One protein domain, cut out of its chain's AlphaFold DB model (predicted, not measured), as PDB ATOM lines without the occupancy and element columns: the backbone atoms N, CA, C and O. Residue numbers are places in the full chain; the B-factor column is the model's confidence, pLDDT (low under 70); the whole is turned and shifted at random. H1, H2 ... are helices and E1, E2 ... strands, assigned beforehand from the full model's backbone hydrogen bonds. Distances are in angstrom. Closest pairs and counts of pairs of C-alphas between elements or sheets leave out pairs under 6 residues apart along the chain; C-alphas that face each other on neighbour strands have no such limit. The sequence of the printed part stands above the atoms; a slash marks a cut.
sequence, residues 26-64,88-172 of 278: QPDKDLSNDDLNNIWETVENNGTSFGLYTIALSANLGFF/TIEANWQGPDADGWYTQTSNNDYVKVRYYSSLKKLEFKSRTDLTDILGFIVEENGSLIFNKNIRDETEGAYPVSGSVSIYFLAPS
ATOM      1  N   GLN A  26      16.919 -17.224 -28.996       89.75
ATOM      2  CA  GLN A  26      16.347 -18.426 -29.587       89.75
ATOM      3  C   GLN A  26      16.229 -18.225 -31.097       89.75
ATOM      4  O   GLN A  26      15.902 -17.113 -31.522       89.75
ATOM      5  N   PRO A  27      16.517 -19.264 -31.897       93.38
ATOM      6  CA  PRO A  27      16.291 -19.204 -33.330       93.38
ATOM      7  C   PRO A  27      14.791 -19.133 -33.611       93.38
ATOM      8  O   PRO A  27      13.972 -19.661 -32.852       93.38
ATOM      9  N   ASP A  28      14.452 -18.499 -34.722       92.75
ATOM     10  CA  ASP A  28      13.096 -18.453 -35.238       92.75
ATOM     11  C   ASP A  28      12.673 -19.881 -35.617       92.75
ATOM     12  O   ASP A  28      13.412 -20.607 -36.285       92.75
ATOM     13  N   LYS A  29      11.494 -20.302 -35.148       93.06
ATOM     14  CA  LYS A  29      10.941 -21.652 -35.374       93.06
ATOM     15  C   LYS A  29       9.678 -21.648 -36.238       93.06
ATOM     16  O   LYS A  29       9.048 -22.681 -36.437       93.06
ATOM     17  N   ASP A  30       9.300 -20.476 -36.725       91.62
ATOM     18  CA  ASP A  30       8.078 -20.201 -37.471       91.62
ATOM     19  C   ASP A  30       8.358 -19.733 -38.909       91.62
ATOM     20  O   ASP A  30       7.474 -19.169 -39.548       91.62
ATOM     21  N   LEU A  31       9.576 -19.957 -39.419       90.12
ATOM     22  CA  LEU A  31       9.954 -19.588 -40.784       90.12
ATOM     23  C   LEU A  31       9.212 -20.461 -41.802       90.12
ATOM     24  O   LEU A  31       9.220 -21.692 -41.709       90.12
ATOM     25  N   SER A  32       8.582 -19.810 -42.777       88.56
ATOM     26  CA  SER A  32       7.977 -20.464 -43.937       88.56
ATOM     27  C   SER A  32       9.042 -20.907 -44.949       88.56
ATOM     28  O   SER A  32      10.183 -20.449 -44.901       88.56
ATOM     29  N   ASN A  33       8.684 -21.775 -45.904       83.44
ATOM     30  CA  ASN A  33       9.595 -22.127 -47.004       83.44
ATOM     31  C   ASN A  33      10.032 -20.889 -47.802       83.44
ATOM     32  O   ASN A  33      11.194 -20.802 -48.177       83.44
ATOM     33  N   ASP A  34       9.140 -19.915 -48.003       81.69
ATOM     34  CA  ASP A  34       9.479 -18.667 -48.694       81.69
ATOM     35  C   ASP A  34      10.488 -17.838 -47.889       81.69
ATOM     36  O   ASP A  34      11.452 -17.328 -48.460       81.69
ATOM     37  N   ASP A  35      10.323 -17.745 -46.563       85.38
ATOM     38  CA  ASP A  35      11.298 -17.074 -45.691       85.38
ATOM     39  C   ASP A  35      12.671 -17.748 -45.795       85.38
ATOM     40  O   ASP A  35      13.687 -17.079 -45.971       85.38
ATOM     41  N   LEU A  36      12.701 -19.080 -45.723       84.06
ATOM     42  CA  LEU A  36      13.931 -19.869 -45.779       84.06
ATOM     43  C   LEU A  36      14.626 -19.748 -47.135       84.06
ATOM     44  O   LEU A  36      15.838 -19.547 -47.171       84.06
ATOM     45  N   ASN A  37      13.870 -19.798 -48.232       77.88
ATOM     46  CA  ASN A  37      14.396 -19.614 -49.583       77.88
ATOM     47  C   ASN A  37      14.953 -18.202 -49.769       77.88
ATOM     48  O   ASN A  37      16.075 -18.060 -50.236       77.88
ATOM     49  N   ASN A  38      14.253 -17.157 -49.315       74.56
ATOM     50  CA  ASN A  38      14.759 -15.781 -49.396       74.56
ATOM     51  C   ASN A  38      16.027 -15.571 -48.538       74.56
ATOM     52  O   ASN A  38      16.975 -14.903 -48.968       74.56
ATOM     53  N   ILE A  39      16.067 -16.135 -47.325       78.06
ATOM     54  CA  ILE A  39      17.232 -16.066 -46.430       78.06
ATOM     55  C   ILE A  39      18.427 -16.797 -47.053       78.06
ATOM     56  O   ILE A  39      19.538 -16.266 -47.044       78.06
ATOM     57  N   TRP A  40      18.207 -17.990 -47.607       75.00
ATOM     58  CA  TRP A  40      19.253 -18.788 -48.242       75.00
ATOM     59  C   TRP A  40      19.740 -18.166 -49.558       75.00
ATOM     60  O   TRP A  40      20.945 -18.020 -49.752       75.00
ATOM     61  N   GLU A  41      18.836 -17.674 -50.407       68.56
ATOM     62  CA  GLU A  41      19.179 -16.924 -51.621       68.56
ATOM     63  C   GLU A  41      20.009 -15.671 -51.308       68.56
ATOM     64  O   GLU A  41      20.901 -15.318 -52.070       68.56
ATOM     65  N   THR A  42      19.787 -15.000 -50.176       65.62
ATOM     66  CA  THR A  42      20.619 -13.843 -49.782       65.62
ATOM     67  C   THR A  42      22.096 -14.230 -49.589       65.62
ATOM     68  O   THR A  42      22.984 -13.386 -49.744       65.62
ATOM     69  N   VAL A  43      22.362 -15.503 -49.276       61.78
ATOM     70  CA  VAL A  43      23.704 -16.079 -49.125       61.78
ATOM     71  C   VAL A  43      24.237 -16.652 -50.438       61.78
ATOM     72  O   VAL A  43      25.392 -16.388 -50.764       61.78
ATOM     73  N   GLU A  44      23.427 -17.416 -51.180       56.56
ATOM     74  CA  GLU A  44      23.849 -18.101 -52.415       56.56
ATOM     75  C   GLU A  44      23.835 -17.215 -53.669       56.56
ATOM     76  O   GLU A  44      24.611 -17.450 -54.595       56.56
ATOM     77  N   ASN A  45      22.945 -16.223 -53.754       50.69
ATOM     78  CA  ASN A  45      22.645 -15.562 -55.020       50.69
ATOM     79  C   ASN A  45      23.592 -14.375 -55.301       50.69
ATOM     80  O   ASN A  45      23.752 -13.440 -54.510       50.69
ATOM     81  N   ASN A  46      24.188 -14.422 -56.496       49.38
ATOM     82  CA  ASN A  46      25.356 -13.692 -57.019       49.38
ATOM     83  C   ASN A  46      25.206 -12.163 -57.206       49.38
ATOM     84  O   ASN A  46      25.886 -11.574 -58.045       49.38
ATOM     85  N   GLY A  47      24.300 -11.506 -56.480       35.53
ATOM     86  CA  GLY A  47      23.957 -10.088 -56.665       35.53
ATOM     87  C   GLY A  47      24.072  -9.214 -55.416       35.53
ATOM     88  O   GLY A  47      23.850  -8.007 -55.504       35.53
ATOM     89  N   THR A  48      24.402  -9.788 -54.255       41.19
ATOM     90  CA  THR A  48      24.609  -9.040 -53.006       41.19
ATOM     91  C   THR A  48      26.098  -8.767 -52.772       41.19
ATOM     92  O   THR A  48      26.968  -9.504 -53.239       41.19
ATOM     93  N   SER A  49      26.416  -7.722 -51.999       41.16
ATOM     94  CA  SER A  49      27.794  -7.362 -51.624       41.16
ATOM     95  C   SER A  49      28.583  -8.524 -51.001       41.16
ATOM     96  O   SER A  49      29.807  -8.506 -51.012       41.16
ATOM     97  N   PHE A  50      27.891  -9.526 -50.448       42.53
ATOM     98  CA  PHE A  50      28.479 -10.702 -49.812       42.53
ATOM     99  C   PHE A  50      28.862 -11.814 -50.793       42.53
ATOM    100  O   PHE A  50      29.955 -12.354 -50.655       42.53
ATOM    101  N   GLY A  51      28.037 -12.104 -51.810       43.09
ATOM    102  CA  GLY A  51      28.416 -13.031 -52.885       43.09
ATOM    103  C   GLY A  51      29.703 -12.583 -53.588       43.09
ATOM    104  O   GLY A  51      30.567 -13.397 -53.891       43.09
ATOM    105  N   LEU A  52      29.907 -11.264 -53.718       40.72
ATOM    106  CA  LEU A  52      31.173 -10.684 -54.185       40.72
ATOM    107  C   LEU A  52      32.359 -10.971 -53.247       40.72
ATOM    108  O   LEU A  52      33.468 -11.156 -53.735       40.72
ATOM    109  N   TYR A  53      32.158 -11.040 -51.926       43.00
ATOM    110  CA  TYR A  53      33.225 -11.383 -50.980       43.00
ATOM    111  C   TYR A  53      33.561 -12.872 -50.987       43.00
ATOM    112  O   TYR A  53      34.737 -13.220 -50.991       43.00
ATOM    113  N   THR A  54      32.566 -13.757 -50.971       44.19
ATOM    114  CA  THR A  54      32.791 -15.202 -50.819       44.19
ATOM    115  C   THR A  54      33.154 -15.888 -52.131       44.19
ATOM    116  O   THR A  54      34.062 -16.717 -52.135       44.19
ATOM    117  N   ILE A  55      32.522 -15.511 -53.247       40.53
ATOM    118  CA  ILE A  55      32.743 -16.141 -54.559       40.53
ATOM    119  C   ILE A  55      34.000 -15.596 -55.224       40.53
ATOM    120  O   ILE A  55      34.762 -16.367 -55.801       40.53
ATOM    121  N   ALA A  56      34.288 -14.295 -55.106       38.66
ATOM    122  CA  ALA A  56      35.562 -13.786 -55.602       38.66
ATOM    123  C   ALA A  56      36.733 -14.344 -54.782       38.66
ATOM    124  O   ALA A  56      37.775 -14.616 -55.369       38.66
ATOM    125  N   LEU A  57      36.589 -14.570 -53.466       39.09
ATOM    126  CA  LEU A  57      37.639 -15.255 -52.706       39.09
ATOM    127  C   LEU A  57      37.760 -16.725 -53.111       39.09
ATOM    128  O   LEU A  57      38.868 -17.145 -53.401       39.09
ATOM    129  N   SER A  58      36.680 -17.510 -53.170       35.59
ATOM    130  CA  SER A  58      36.788 -18.937 -53.519       35.59
ATOM    131  C   SER A  58      37.283 -19.156 -54.956       35.59
ATOM    132  O   SER A  58      38.110 -20.037 -55.185       35.59
ATOM    133  N   ALA A  59      36.870 -18.309 -55.905       34.47
ATOM    134  CA  ALA A  59      37.337 -18.349 -57.289       34.47
ATOM    135  C   ALA A  59      38.784 -17.841 -57.461       34.47
ATOM    136  O   ALA A  59      39.501 -18.362 -58.313       34.47
ATOM    137  N   ASN A  60      39.244 -16.865 -56.660       32.81
ATOM    138  CA  ASN A  60      40.636 -16.374 -56.701       32.81
ATOM    139  C   ASN A  60      41.599 -17.137 -55.774       32.81
ATOM    140  O   ASN A  60      42.810 -17.002 -55.919       32.81
ATOM    141  N   LEU A  61      41.094 -17.948 -54.841       36.16
ATOM    142  CA  LEU A  61      41.880 -18.872 -54.014       36.16
ATOM    143  C   LEU A  61      42.097 -20.231 -54.696       36.16
ATOM    144  O   LEU A  61      42.573 -21.172 -54.060       36.16
ATOM    145  N   GLY A  62      41.784 -20.335 -55.991       26.34
ATOM    146  CA  GLY A  62      42.143 -21.479 -56.816       26.34
ATOM    147  C   GLY A  62      43.645 -21.758 -56.733       26.34
ATOM    148  O   GLY A  62      44.437 -21.037 -57.322       26.34
ATOM    149  N   PHE A  63      43.996 -22.800 -55.975       28.61
ATOM    150  CA  PHE A  63      45.247 -23.562 -55.985       28.61
ATOM    151  C   PHE A  63      46.549 -22.768 -56.236       28.61
ATOM    152  O   PHE A  63      46.909 -22.474 -57.369       28.61
ATOM    153  N   PHE A  64      47.319 -22.550 -55.161       29.58
ATOM    154  CA  PHE A  64      48.755 -22.217 -55.156       29.58
ATOM    155  C   PHE A  64      49.222 -21.142 -56.155       29.58
ATOM    156  O   PHE A  64      49.790 -21.454 -57.195       29.58
ATOM    157  N   THR A  88      13.855 -18.900 -58.699       37.03
ATOM    158  CA  THR A  88      13.001 -19.473 -57.667       37.03
ATOM    159  C   THR A  88      13.487 -20.896 -57.426       37.03
ATOM    160  O   THR A  88      13.145 -21.817 -58.169       37.03
ATOM    161  N   ILE A  89      14.344 -21.079 -56.426       43.94
ATOM    162  CA  ILE A  89      14.663 -22.414 -55.941       43.94
ATOM    163  C   ILE A  89      13.441 -22.830 -55.122       43.94
ATOM    164  O   ILE A  89      13.264 -22.390 -53.991       43.94
ATOM    165  N   GLU A  90      12.559 -23.654 -55.692       49.53
ATOM    166  CA  GLU A  90      11.489 -24.314 -54.930       49.53
ATOM    167  C   GLU A  90      12.110 -25.403 -54.033       49.53
ATOM    168  O   GLU A  90      11.952 -26.604 -54.251       49.53
ATOM    169  N   ALA A  91      12.898 -24.984 -53.040       58.12
ATOM    170  CA  ALA A  91      13.467 -25.873 -52.041       58.12
ATOM    171  C   ALA A  91      12.428 -26.159 -50.950       58.12
ATOM    172  O   ALA A  91      11.813 -25.252 -50.386       58.12
ATOM    173  N   ASN A  92      12.244 -27.446 -50.652       78.62
ATOM    174  CA  ASN A  92      11.422 -27.908 -49.539       78.62
ATOM    175  C   ASN A  92      12.315 -28.124 -48.317       78.62
ATOM    176  O   ASN A  92      13.070 -29.099 -48.255       78.62
ATOM    177  N   TRP A  93      12.210 -27.228 -47.341       87.94
ATOM    178  CA  TRP A  93      12.936 -27.335 -46.083       87.94
ATOM    179  C   TRP A  93      12.208 -28.260 -45.110       87.94
ATOM    180  O   TRP A  93      10.985 -28.231 -44.974       87.94
ATOM    181  N   GLN A  94      12.970 -29.079 -44.394       91.56
ATOM    182  CA  GLN A  94      12.486 -29.879 -43.273       91.56
ATOM    183  C   GLN A  94      12.880 -29.212 -41.958       91.56
ATOM    184  O   GLN A  94      14.015 -28.768 -41.812       91.56
ATOM    185  N   GLY A  95      11.983 -29.186 -40.975       90.44
ATOM    186  CA  GLY A  95      12.259 -28.619 -39.654       90.44
ATOM    187  C   GLY A  95      11.218 -27.582 -39.218       90.44
ATOM    188  O   GLY A  95      10.124 -27.548 -39.786       90.44
ATOM    189  N   PRO A  96      11.532 -26.764 -38.200       93.31
ATOM    190  CA  PRO A  96      12.805 -26.742 -37.472       93.31
ATOM    191  C   PRO A  96      12.989 -27.969 -36.566       93.31
ATOM    192  O   PRO A  96      12.017 -28.522 -36.048       93.31
ATOM    193  N   ASP A  97      14.235 -28.380 -36.329       92.88
ATOM    194  CA  ASP A  97      14.561 -29.324 -35.253       92.88
ATOM    195  C   ASP A  97      14.522 -28.660 -33.856       92.88
ATOM    196  O   ASP A  97      14.148 -27.492 -33.688       92.88
ATOM    197  N   ALA A  98      14.887 -29.411 -32.811       89.81
ATOM    198  CA  ALA A  98      14.882 -28.912 -31.433       89.81
ATOM    199  C   ALA A  98      15.765 -27.660 -31.245       89.81
ATOM    200  O   ALA A  98      15.391 -26.762 -30.479       89.81
ATOM    201  N   ASP A  99      16.856 -27.570 -32.007       91.38
ATOM    202  CA  ASP A  99      17.857 -26.501 -31.978       91.38
ATOM    203  C   ASP A  99      17.587 -25.399 -33.019       91.38
ATOM    204  O   ASP A  99      18.411 -24.493 -33.195       91.38
ATOM    205  N   GLY A 100      16.432 -25.461 -33.693       93.00
ATOM    206  CA  GLY A 100      15.975 -24.467 -34.660       93.00
ATOM    207  C   GLY A 100      16.535 -24.630 -36.070       93.00
ATOM    208  O   GLY A 100      16.417 -23.694 -36.855       93.00
ATOM    209  N   TRP A 101      17.165 -25.761 -36.402       95.50
ATOM    210  CA  TRP A 101      17.695 -25.977 -37.747       95.50
ATOM    211  C   TRP A 101      16.612 -26.409 -38.722       95.50
ATOM    212  O   TRP A 101      15.908 -27.396 -38.503       95.50
ATOM    213  N   TYR A 102      16.573 -25.716 -39.849       93.44
ATOM    214  CA  TYR A 102      15.896 -26.138 -41.061       93.44
ATOM    215  C   TYR A 102      16.913 -26.822 -41.958       93.44
ATOM    216  O   TYR A 102      18.023 -26.323 -42.130       93.44
ATOM    217  N   THR A 103      16.562 -27.980 -42.496       92.00
ATOM    218  CA  THR A 103      17.456 -28.831 -43.279       92.00
ATOM    219  C   THR A 103      16.867 -29.072 -44.657       92.00
ATOM    220  O   THR A 103      15.729 -29.517 -44.786       92.00
ATOM    221  N   GLN A 104      17.672 -28.845 -45.679       85.62
ATOM    222  CA  GLN A 104      17.452 -29.350 -47.020       85.62
ATOM    223  C   GLN A 104      18.408 -30.520 -47.251       85.62
ATOM    224  O   GLN A 104      19.576 -30.463 -46.868       85.62
ATOM    225  N   THR A 105      17.909 -31.594 -47.856       83.94
ATOM    226  CA  THR A 105      18.715 -32.769 -48.205       83.94
ATOM    227  C   THR A 105      18.595 -33.047 -49.693       83.94
ATOM    228  O   THR A 105      17.525 -32.873 -50.278       83.94
ATOM    229  N   SER A 106      19.697 -33.465 -50.304       76.44
ATOM    230  CA  SER A 106      19.746 -33.917 -51.691       76.44
ATOM    231  C   SER A 106      20.762 -35.050 -51.776       76.44
ATOM    232  O   SER A 106      21.956 -34.824 -51.623       76.44
ATOM    233  N   ASN A 107      20.303 -36.286 -51.986       80.56
ATOM    234  CA  ASN A 107      21.153 -37.483 -51.917       80.56
ATOM    235  C   ASN A 107      21.919 -37.576 -50.575       80.56
ATOM    236  O   ASN A 107      21.287 -37.586 -49.519       80.56
ATOM    237  N   ASN A 108      23.257 -37.653 -50.621       79.69
ATOM    238  CA  ASN A 108      24.151 -37.680 -49.455       79.69
ATOM    239  C   ASN A 108      24.527 -36.273 -48.950       79.69
ATOM    240  O   ASN A 108      25.260 -36.148 -47.966       79.69
ATOM    241  N   ASP A 109      24.005 -35.228 -49.594       81.94
ATOM    242  CA  ASP A 109      24.312 -33.841 -49.285       81.94
ATOM    243  C   ASP A 109      23.224 -33.226 -48.411       81.94
ATOM    244  O   ASP A 109      22.037 -33.577 -48.483       81.94
ATOM    245  N   TYR A 110      23.620 -32.247 -47.605       83.06
ATOM    246  CA  TYR A 110      22.663 -31.422 -46.889       83.06
ATOM    247  C   TYR A 110      23.103 -29.969 -46.800       83.06
ATOM    248  O   TYR A 110      24.290 -29.650 -46.762       83.06
ATOM    249  N   VAL A 111      22.108 -29.102 -46.642       85.31
ATOM    250  CA  VAL A 111      22.253 -27.724 -46.180       85.31
ATOM    251  C   VAL A 111      21.369 -27.556 -44.953       85.31
ATOM    252  O   VAL A 111      20.225 -28.003 -44.924       85.31
ATOM    253  N   LYS A 112      21.898 -26.920 -43.915       90.19
ATOM    254  CA  LYS A 112      21.174 -26.533 -42.711       90.19
ATOM    255  C   LYS A 112      21.273 -25.040 -42.517       90.19
ATOM    256  O   LYS A 112      22.371 -24.495 -42.582       90.19
ATOM    257  N   VAL A 113      20.154 -24.412 -42.184       90.38
ATOM    258  CA  VAL A 113      20.083 -22.997 -41.822       90.38
ATOM    259  C   VAL A 113      19.305 -22.820 -40.528       90.38
ATOM    260  O   VAL A 113      18.363 -23.558 -40.244       90.38
ATOM    261  N   ARG A 114      19.691 -21.830 -39.732       93.31
ATOM    262  CA  ARG A 114      18.848 -21.297 -38.662       93.31
ATOM    263  C   ARG A 114      19.053 -19.802 -38.558       93.31
ATOM    264  O   ARG A 114      20.176 -19.313 -38.680       93.31
ATOM    265  N   TYR A 115      17.969 -19.085 -38.325       93.56
ATOM    266  CA  TYR A 115      17.979 -17.635 -38.312       93.56
ATOM    267  C   TYR A 115      17.468 -17.097 -36.979       93.56
ATOM    268  O   TYR A 115      16.604 -17.692 -36.345       93.56
ATOM    269  N   TYR A 116      18.031 -15.976 -36.546       94.56
ATOM    270  CA  TYR A 116      17.691 -15.285 -35.312       94.56
ATOM    271  C   TYR A 116      17.292 -13.855 -35.673       94.56
ATOM    272  O   TYR A 116      18.168 -12.987 -35.765       94.56
ATOM    273  N   SER A 117      15.996 -13.570 -35.839       91.75
ATOM    274  CA  SER A 117      15.534 -12.210 -36.178       91.75
ATOM    275  C   SER A 117      15.992 -11.173 -35.147       91.75
ATOM    276  O   SER A 117      16.429 -10.078 -35.502       91.75
ATOM    277  N   SER A 118      15.990 -11.548 -33.863       91.69
ATOM    278  CA  SER A 118      16.430 -10.691 -32.747       91.69
ATOM    279  C   SER A 118      17.899 -10.264 -32.827       91.69
ATOM    280  O   SER A 118      18.260  -9.196 -32.335       91.69
ATOM    281  N   LEU A 119      18.742 -11.083 -33.459       93.44
ATOM    282  CA  LEU A 119      20.166 -10.812 -33.653       93.44
ATOM    283  C   LEU A 119      20.507 -10.426 -35.090       93.44
ATOM    284  O   LEU A 119      21.666 -10.119 -35.360       93.44
ATOM    285  N   LYS A 120      19.535 -10.487 -36.010       93.19
ATOM    286  CA  LYS A 120      19.762 -10.399 -37.457       93.19
ATOM    287  C   LYS A 120      20.831 -11.399 -37.906       93.19
ATOM    288  O   LYS A 120      21.711 -11.054 -38.691       93.19
ATOM    289  N   LYS A 121      20.830 -12.600 -37.319       93.44
ATOM    290  CA  LYS A 121      21.914 -13.578 -37.457       93.44
ATOM    291  C   LYS A 121      21.437 -14.810 -38.206       93.44
ATOM    292  O   LYS A 121      20.490 -15.450 -37.769       93.44
ATOM    293  N   LEU A 122      22.144 -15.178 -39.263       90.75
ATOM    294  CA  LEU A 122      22.029 -16.468 -39.930       90.75
ATOM    295  C   LEU A 122      23.185 -17.362 -39.501       90.75
ATOM    296  O   LEU A 122      24.333 -16.925 -39.483       90.75
ATOM    297  N   GLU A 123      22.898 -18.615 -39.194       93.12
ATOM    298  CA  GLU A 123      23.900 -19.670 -39.122       93.12
ATOM    299  C   GLU A 123      23.590 -20.728 -40.167       93.12
ATOM    300  O   GLU A 123      22.425 -21.054 -40.399       93.12
ATOM    301  N   PHE A 124      24.637 -21.275 -40.775       87.50
ATOM    302  CA  PHE A 124      24.495 -22.286 -41.807       87.50
ATOM    303  C   PHE A 124      25.567 -23.365 -41.697       87.50
ATOM    304  O   PHE A 124      26.660 -23.134 -41.169       87.50
ATOM    305  N   LYS A 125      25.231 -24.558 -42.186       88.25
ATOM    306  CA  LYS A 125      26.140 -25.695 -42.345       88.25
ATOM    307  C   LYS A 125      25.758 -26.450 -43.605       88.25
ATOM    308  O   LYS A 125      24.594 -26.806 -43.745       88.25
ATOM    309  N   SER A 126      26.706 -26.758 -44.467       84.06
ATOM    310  CA  SER A 126      26.500 -27.650 -45.598       84.06
ATOM    311  C   SER A 126      27.500 -28.793 -45.551       84.06
ATOM    312  O   SER A 126      28.578 -28.697 -44.956       84.06
ATOM    313  N   ARG A 127      27.103 -29.907 -46.150       85.94
ATOM    314  CA  ARG A 127      27.974 -31.039 -46.409       85.94
ATOM    315  C   ARG A 127      27.661 -31.555 -47.797       85.94
ATOM    316  O   ARG A 127      26.505 -31.868 -48.071       85.94
ATOM    317  N   THR A 128      28.696 -31.673 -48.610       81.62
ATOM    318  CA  THR A 128      28.636 -32.293 -49.927       81.62
ATOM    319  C   THR A 128      29.556 -33.498 -49.931       81.62
ATOM    320  O   THR A 128      30.756 -33.377 -49.670       81.62
ATOM    321  N   ASP A 129      28.994 -34.669 -50.187       82.00
ATOM    322  CA  ASP A 129      29.739 -35.913 -50.235       82.00
ATOM    323  C   ASP A 129      30.251 -36.170 -51.658       82.00
ATOM    324  O   ASP A 129      29.501 -36.526 -52.566       82.00
ATOM    325  N   LEU A 130      31.553 -35.955 -51.857       78.56
ATOM    326  CA  LEU A 130      32.234 -36.176 -53.132       78.56
ATOM    327  C   LEU A 130      33.159 -37.397 -53.070       78.56
ATOM    328  O   LEU A 130      34.040 -37.528 -53.923       78.56
ATOM    329  N   THR A 131      32.998 -38.304 -52.095       77.81
ATOM    330  CA  THR A 131      33.925 -39.437 -51.931       77.81
ATOM    331  C   THR A 131      33.970 -40.337 -53.155       77.81
ATOM    332  O   THR A 131      35.052 -40.772 -53.543       77.81
ATOM    333  N   ASP A 132      32.829 -40.552 -53.810       76.44
ATOM    334  CA  ASP A 132      32.723 -41.433 -54.978       76.44
ATOM    335  C   ASP A 132      33.396 -40.854 -56.236       76.44
ATOM    336  O   ASP A 132      33.721 -41.599 -57.161       76.44
ATOM    337  N   ILE A 133      33.617 -39.534 -56.282       73.38
ATOM    338  CA  ILE A 133      34.155 -38.824 -57.455       73.38
ATOM    339  C   ILE A 133      35.595 -38.364 -57.209       73.38
ATOM    340  O   ILE A 133      36.458 -38.537 -58.069       73.38
ATOM    341  N   LEU A 134      35.854 -37.756 -56.049       72.88
ATOM    342  CA  LEU A 134      37.100 -37.059 -55.726       72.88
ATOM    343  C   LEU A 134      37.774 -37.558 -54.437       72.88
ATOM    344  O   LEU A 134      38.878 -37.116 -54.126       72.88
ATOM    345  N   GLY A 135      37.149 -38.477 -53.692       76.75
ATOM    346  CA  GLY A 135      37.739 -39.076 -52.488       76.75
ATOM    347  C   GLY A 135      37.706 -38.196 -51.231       76.75
ATOM    348  O   GLY A 135      38.412 -38.494 -50.270       76.75
ATOM    349  N   PHE A 136      36.902 -37.131 -51.213       81.94
ATOM    350  CA  PHE A 136      36.749 -36.253 -50.051       81.94
ATOM    351  C   PHE A 136      35.306 -35.778 -49.858       81.94
ATOM    352  O   PHE A 136      34.488 -35.824 -50.771       81.94
ATOM    353  N   ILE A 137      35.017 -35.278 -48.662       85.75
ATOM    354  CA  ILE A 137      33.782 -34.575 -48.304       85.75
ATOM    355  C   ILE A 137      34.098 -33.084 -48.219       85.75
ATOM    356  O   ILE A 137      35.138 -32.704 -47.677       85.75
ATOM    357  N   VAL A 138      33.200 -32.237 -48.715       83.06
ATOM    358  CA  VAL A 138      33.254 -30.790 -48.487       83.06
ATOM    359  C   VAL A 138      32.296 -30.445 -47.356       83.06
ATOM    360  O   VAL A 138      31.123 -30.805 -47.409       83.06
ATOM    361  N   GLU A 139      32.782 -29.756 -46.331       86.19
ATOM    362  CA  GLU A 139      31.953 -29.173 -45.279       86.19
ATOM    363  C   GLU A 139      32.100 -27.659 -45.283       86.19
ATOM    364  O   GLU A 139      33.205 -27.139 -45.119       86.19
ATOM    365  N   GLU A 140      30.982 -26.947 -45.370       83.75
ATOM    366  CA  GLU A 140      30.960 -25.507 -45.147       83.75
ATOM    367  C   GLU A 140      30.155 -25.192 -43.897       83.75
ATOM    368  O   GLU A 140      29.167 -25.848 -43.566       83.75
ATOM    369  N   ASN A 141      30.581 -24.193 -43.140       86.75
ATOM    370  CA  ASN A 141      29.801 -23.707 -42.013       86.75
ATOM    371  C   ASN A 141      30.129 -22.261 -41.705       86.75
ATOM    372  O   ASN A 141      31.252 -21.799 -41.897       86.75
ATOM    373  N   GLY A 142      29.149 -21.541 -41.181       88.50
ATOM    374  CA  GLY A 142      29.354 -20.144 -40.884       88.50
ATOM    375  C   GLY A 142      28.233 -19.496 -40.106       88.50
ATOM    376  O   GLY A 142      27.194 -20.089 -39.814       88.50
ATOM    377  N   SER A 143      28.483 -18.238 -39.765       90.44
ATOM    378  CA  SER A 143      27.479 -17.347 -39.216       90.44
ATOM    379  C   SER A 143      27.651 -15.942 -39.764       90.44
ATOM    380  O   SER A 143      28.776 -15.480 -39.931       90.44
ATOM    381  N   LEU A 144      26.538 -15.273 -40.037       88.62
ATOM    382  CA  LEU A 144      26.479 -13.941 -40.625       88.62
ATOM    383  C   LEU A 144      25.524 -13.096 -39.791       88.62
ATOM    384  O   LEU A 144      24.407 -13.525 -39.520       88.62
ATOM    385  N   ILE A 145      25.951 -11.905 -39.391       91.12
ATOM    386  CA  ILE A 145      25.105 -10.894 -38.757       91.12
ATOM    387  C   ILE A 145      24.891  -9.782 -39.769       91.12
ATOM    388  O   ILE A 145      25.862  -9.245 -40.297       91.12
ATOM    389  N   PHE A 146      23.639  -9.414 -40.009       86.19
ATOM    390  CA  PHE A 146      23.251  -8.432 -41.013       86.19
ATOM    391  C   PHE A 146      22.988  -7.051 -40.406       86.19
ATOM    392  O   PHE A 146      22.630  -6.906 -39.234       86.19
ATOM    393  N   ASN A 147      23.140  -6.007 -41.224       82.94
ATOM    394  CA  ASN A 147      22.789  -4.631 -40.856       82.94
ATOM    395  C   ASN A 147      21.295  -4.490 -40.489       82.94
ATOM    396  O   ASN A 147      20.928  -3.699 -39.609       82.94
ATOM    397  N   LYS A 148      20.428  -5.295 -41.106       87.06
ATOM    398  CA  LYS A 148      18.982  -5.324 -40.865       87.06
ATOM    399  C   LYS A 148      18.425  -6.746 -40.819       87.06
ATOM    400  O   LYS A 148      19.137  -7.699 -41.110       87.06
ATOM    401  N   ASN A 149      17.171  -6.873 -40.386       88.50
ATOM    402  CA  ASN A 149      16.487  -8.160 -40.356       88.50
ATOM    403  C   ASN A 149      16.177  -8.611 -41.789       88.50
ATOM    404  O   ASN A 149      15.407  -7.944 -42.471       88.50
ATOM    405  N   ILE A 150      16.759  -9.729 -42.225       80.38
ATOM    406  CA  ILE A 150      16.582 -10.260 -43.587       80.38
ATOM    407  C   ILE A 150      15.379 -11.197 -43.733       80.38
ATOM    408  O   ILE A 150      15.125 -11.676 -44.832       80.38
ATOM    409  N   ARG A 151      14.632 -11.442 -42.648       83.75
ATOM    410  CA  ARG A 151      13.340 -12.140 -42.705       83.75
ATOM    411  C   ARG A 151      12.282 -11.305 -43.433       83.75
ATOM    412  O   ARG A 151      11.548 -11.840 -44.248       83.75
ATOM    413  N   ASP A 152      12.225 -10.003 -43.147       73.25
ATOM    414  CA  ASP A 152      11.151  -9.125 -43.634       73.25
ATOM    415  C   ASP A 152      11.502  -8.440 -44.969       73.25
ATOM    416  O   ASP A 152      10.636  -8.236 -45.816       73.25
ATOM    417  N   GLU A 153      12.770  -8.052 -45.157       70.88
ATOM    418  CA  GLU A 153      13.227  -7.287 -46.324       70.88
ATOM    419  C   GLU A 153      14.722  -7.526 -46.601       70.88
ATOM    420  O   GLU A 153      15.579  -7.268 -45.753       70.88
ATOM    421  N   THR A 154      15.057  -7.953 -47.820       69.19
ATOM    422  CA  THR A 154      16.441  -8.278 -48.220       69.19
ATOM    423  C   THR A 154      17.146  -7.153 -48.986       69.19
ATOM    424  O   THR A 154      18.373  -7.137 -49.068       69.19
ATOM    425  N   GLU A 155      16.415  -6.166 -49.511       72.19
ATOM    426  CA  GLU A 155      16.992  -5.091 -50.331       72.19
ATOM    427  C   GLU A 155      18.013  -4.256 -49.542       72.19
ATOM    428  O   GLU A 155      17.691  -3.684 -48.508       72.19
ATOM    429  N   GLY A 156      19.267  -4.172 -49.989       68.25
ATOM    430  CA  GLY A 156      20.311  -3.433 -49.261       68.25
ATOM    431  C   GLY A 156      20.731  -4.075 -47.928       68.25
ATOM    432  O   GLY A 156      21.403  -3.431 -47.113       68.25
ATOM    433  N   ALA A 157      20.342  -5.329 -47.683       75.19
ATOM    434  CA  ALA A 157      20.918  -6.121 -46.612       75.19
ATOM    435  C   ALA A 157      22.363  -6.506 -46.955       75.19
ATOM    436  O   ALA A 157      22.671  -6.917 -48.072       75.19
ATOM    437  N   TYR A 158      23.254  -6.382 -45.980       75.44
ATOM    438  CA  TYR A 158      24.629  -6.855 -46.085       75.44
ATOM    439  C   TYR A 158      25.132  -7.304 -44.711       75.44
ATOM    440  O   TYR A 158      24.679  -6.790 -43.679       75.44
ATOM    441  N   PRO A 159      26.055  -8.276 -44.667       79.31
ATOM    442  CA  PRO A 159      26.590  -8.751 -43.410       79.31
ATOM    443  C   PRO A 159      27.594  -7.739 -42.850       79.31
ATOM    444  O   PRO A 159      28.509  -7.292 -43.537       79.31
ATOM    445  N   VAL A 160      27.407  -7.374 -41.584       83.81
ATOM    446  CA  VAL A 160      28.266  -6.450 -40.825       83.81
ATOM    447  C   VAL A 160      29.357  -7.189 -40.048       83.81
ATOM    448  O   VAL A 160      30.373  -6.609 -39.672       83.81
ATOM    449  N   SER A 161      29.150  -8.479 -39.781       88.94
ATOM    450  CA  SER A 161      30.143  -9.361 -39.163       88.94
ATOM    451  C   SER A 161      29.789 -10.824 -39.400       88.94
ATOM    452  O   SER A 161      28.639 -11.143 -39.704       88.94
ATOM    453  N   GLY A 162      30.766 -11.710 -39.265       89.56
ATOM    454  CA  GLY A 162      30.540 -13.131 -39.443       89.56
ATOM    455  C   GLY A 162      31.809 -13.942 -39.623       89.56
ATOM    456  O   GLY A 162      32.937 -13.450 -39.512       89.56
ATOM    457  N   SER A 163      31.601 -15.218 -39.910       89.50
ATOM    458  CA  SER A 163      32.645 -16.139 -40.323       89.50
ATOM    459  C   SER A 163      32.087 -17.198 -41.258       89.50
ATOM    460  O   SER A 163      30.979 -17.682 -41.034       89.50
ATOM    461  N   VAL A 164      32.877 -17.606 -42.240       84.81
ATOM    462  CA  VAL A 164      32.585 -18.719 -43.142       84.81
ATOM    463  C   VAL A 164      33.805 -19.615 -43.188       84.81
ATOM    464  O   VAL A 164      34.914 -19.133 -43.392       84.81
ATOM    465  N   SER A 165      33.601 -20.906 -42.986       86.94
ATOM    466  CA  SER A 165      34.634 -21.924 -43.102       86.94
ATOM    467  C   SER A 165      34.279 -22.892 -44.211       86.94
ATOM    468  O   SER A 165      33.123 -23.293 -44.304       86.94
ATOM    469  N   ILE A 166      35.281 -23.293 -44.985       85.19
ATOM    470  CA  ILE A 166      35.181 -24.336 -46.004       85.19
ATOM    471  C   ILE A 166      36.282 -25.348 -45.712       85.19
ATOM    472  O   ILE A 166      37.451 -24.978 -45.576       85.19
ATOM    473  N   TYR A 167      35.904 -26.617 -45.591       84.56
ATOM    474  CA  TYR A 167      36.795 -27.719 -45.262       84.56
ATOM    475  C   TYR A 167      36.649 -28.864 -46.255       84.56
ATOM    476  O   TYR A 167      35.549 -29.239 -46.639       84.56
ATOM    477  N   PHE A 168      37.780 -29.464 -46.590       85.88
ATOM    478  CA  PHE A 168      37.920 -30.696 -47.341       85.88
ATOM    479  C   PHE A 168      38.352 -31.782 -46.365       85.88
ATOM    480  O   PHE A 168      39.376 -31.648 -45.684       85.88
ATOM    481  N   LEU A 169      37.551 -32.836 -46.269       86.62
ATOM    482  CA  LEU A 169      37.765 -33.949 -45.359       86.62
ATOM    483  C   LEU A 169      38.062 -35.212 -46.157       86.62
ATOM    484  O   LEU A 169      37.232 -35.648 -46.950       86.62
ATOM    485  N   ALA A 170      39.207 -35.834 -45.905       89.69
ATOM    486  CA  ALA A 170      39.579 -37.110 -46.510       89.69
ATOM    487  C   ALA A 170      39.902 -38.134 -45.412       89.69
ATOM    488  O   ALA A 170      40.482 -37.751 -44.393       89.69
ATOM    489  N   PRO A 171      39.552 -39.421 -45.569       86.44
ATOM    490  CA  PRO A 171      39.963 -40.448 -44.618       86.44
ATOM    491  C   PRO A 171      41.489 -40.501 -44.485       86.44
ATOM    492  O   PRO A 171      42.204 -40.431 -45.485       86.44
ATOM    493  N   SER A 172      41.989 -40.636 -43.257       86.12
ATOM    494  CA  SER A 172      43.410 -40.897 -43.019       86.12
ATOM    495  C   SER A 172      43.770 -42.311 -43.476       86.12
ATOM    496  O   SER A 172      43.026 -43.269 -43.258       86.12
TER     497      SER A 172
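AT A GLANCE: This is residues 26 to 64 and 88 to 172 of the 278 residues of the protein "Lipoprotein, putative" of Dictyoglomus thermophilum (strain ATCC 35947 / DSM 3960 / H-6-12) (UniProt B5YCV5). A twisted sheet of five strands, four of them long and E1 at one edge short, forms a wall, with helix H1 lying across one face of it, over E2 and E3. H2 follows H1 round a corner to the side of the sheet where E5 makes the edge, and its end, with residues 59 to 64, sticks out free; tiny H3 sits at the turn between E3 and E4. The printed part has 124 residues, with named elements in the order H1 H2 E1 E2 E3 H3 E4 E5; the sheet order is E1 E2 E3 E4 E5, antiparallel throughout. The class is mixed, helices and strands, in two layers, H1 on one face of the sheet; the whole is compact, with a radius of gyration of the C-alphas of 15.0 A and spans of 43 by 32 by 27 A.

HOW THE PARTS SIT: H1, residues 33 to 44, is on the sheet at a height over the sheet of 9.1 A. It runs across the strands, at 76 degrees on the local plane to E2, residues 109 to 116; their closest C-alphas, of Trp 40 and Val 113, are 7.7 A apart. H2, residues 49 to 60, only just touches H1, with 3 pairs of C-alphas within 8 A and only at the corner; the closest C-alphas, of Val 43 and Gly 51, are 6.8 A apart. Their tilt is steep, 50 degrees, the same way. H2 only grazes the sheet, with residues 49 to 58. E1, residues 102 to 106, E2 and E3, residues 121 to 129, form a meander, each strand the antiparallel neighbour of the one before. N 104 and O 111 are 2.8 A apart, N 112 and O 125 2.7 A. H3, residues 131 to 134, only grazes the sheet and is apart from H1 and H2. E4, residues 137 to 146, is antiparallel to E3, with N 126 and O 140 at 2.8 A. E5, residues 159 to 171, is an edge strand and forms a hairpin with E4; N 165 and O 141 are 2.7 A apart. O i to N i+4 pairs are within hydrogen-bond range in 7 of 8 cases in H1 and 6 of 8 in H2; H3 is too short for one.

IN THESE COORDINATES: H1 begins at C-alpha 33 (9.595, -22.127, -47.004) and is 15.8 A long; H2 is 16.5 A and H3 5.5 A. E1 to E5 measure 13.7, 24.2, 26.9, 29.1 and 34.4 A. E5 ends at C-alpha 171 (39.963, -40.448, -44.618).

THE WHOLE: The two farthest C-alphas, of Glu 153 and Ser 172, are 45.3 A apart. Residues 65 to 87 are not printed; C-alphas 64 and 88 are 35.9 A apart. The link from E4 to E5 is long. Mean pLDDT of the printed part is 75.8, with residues 41 to 64, 88 to 91, 154 and 156 under 70.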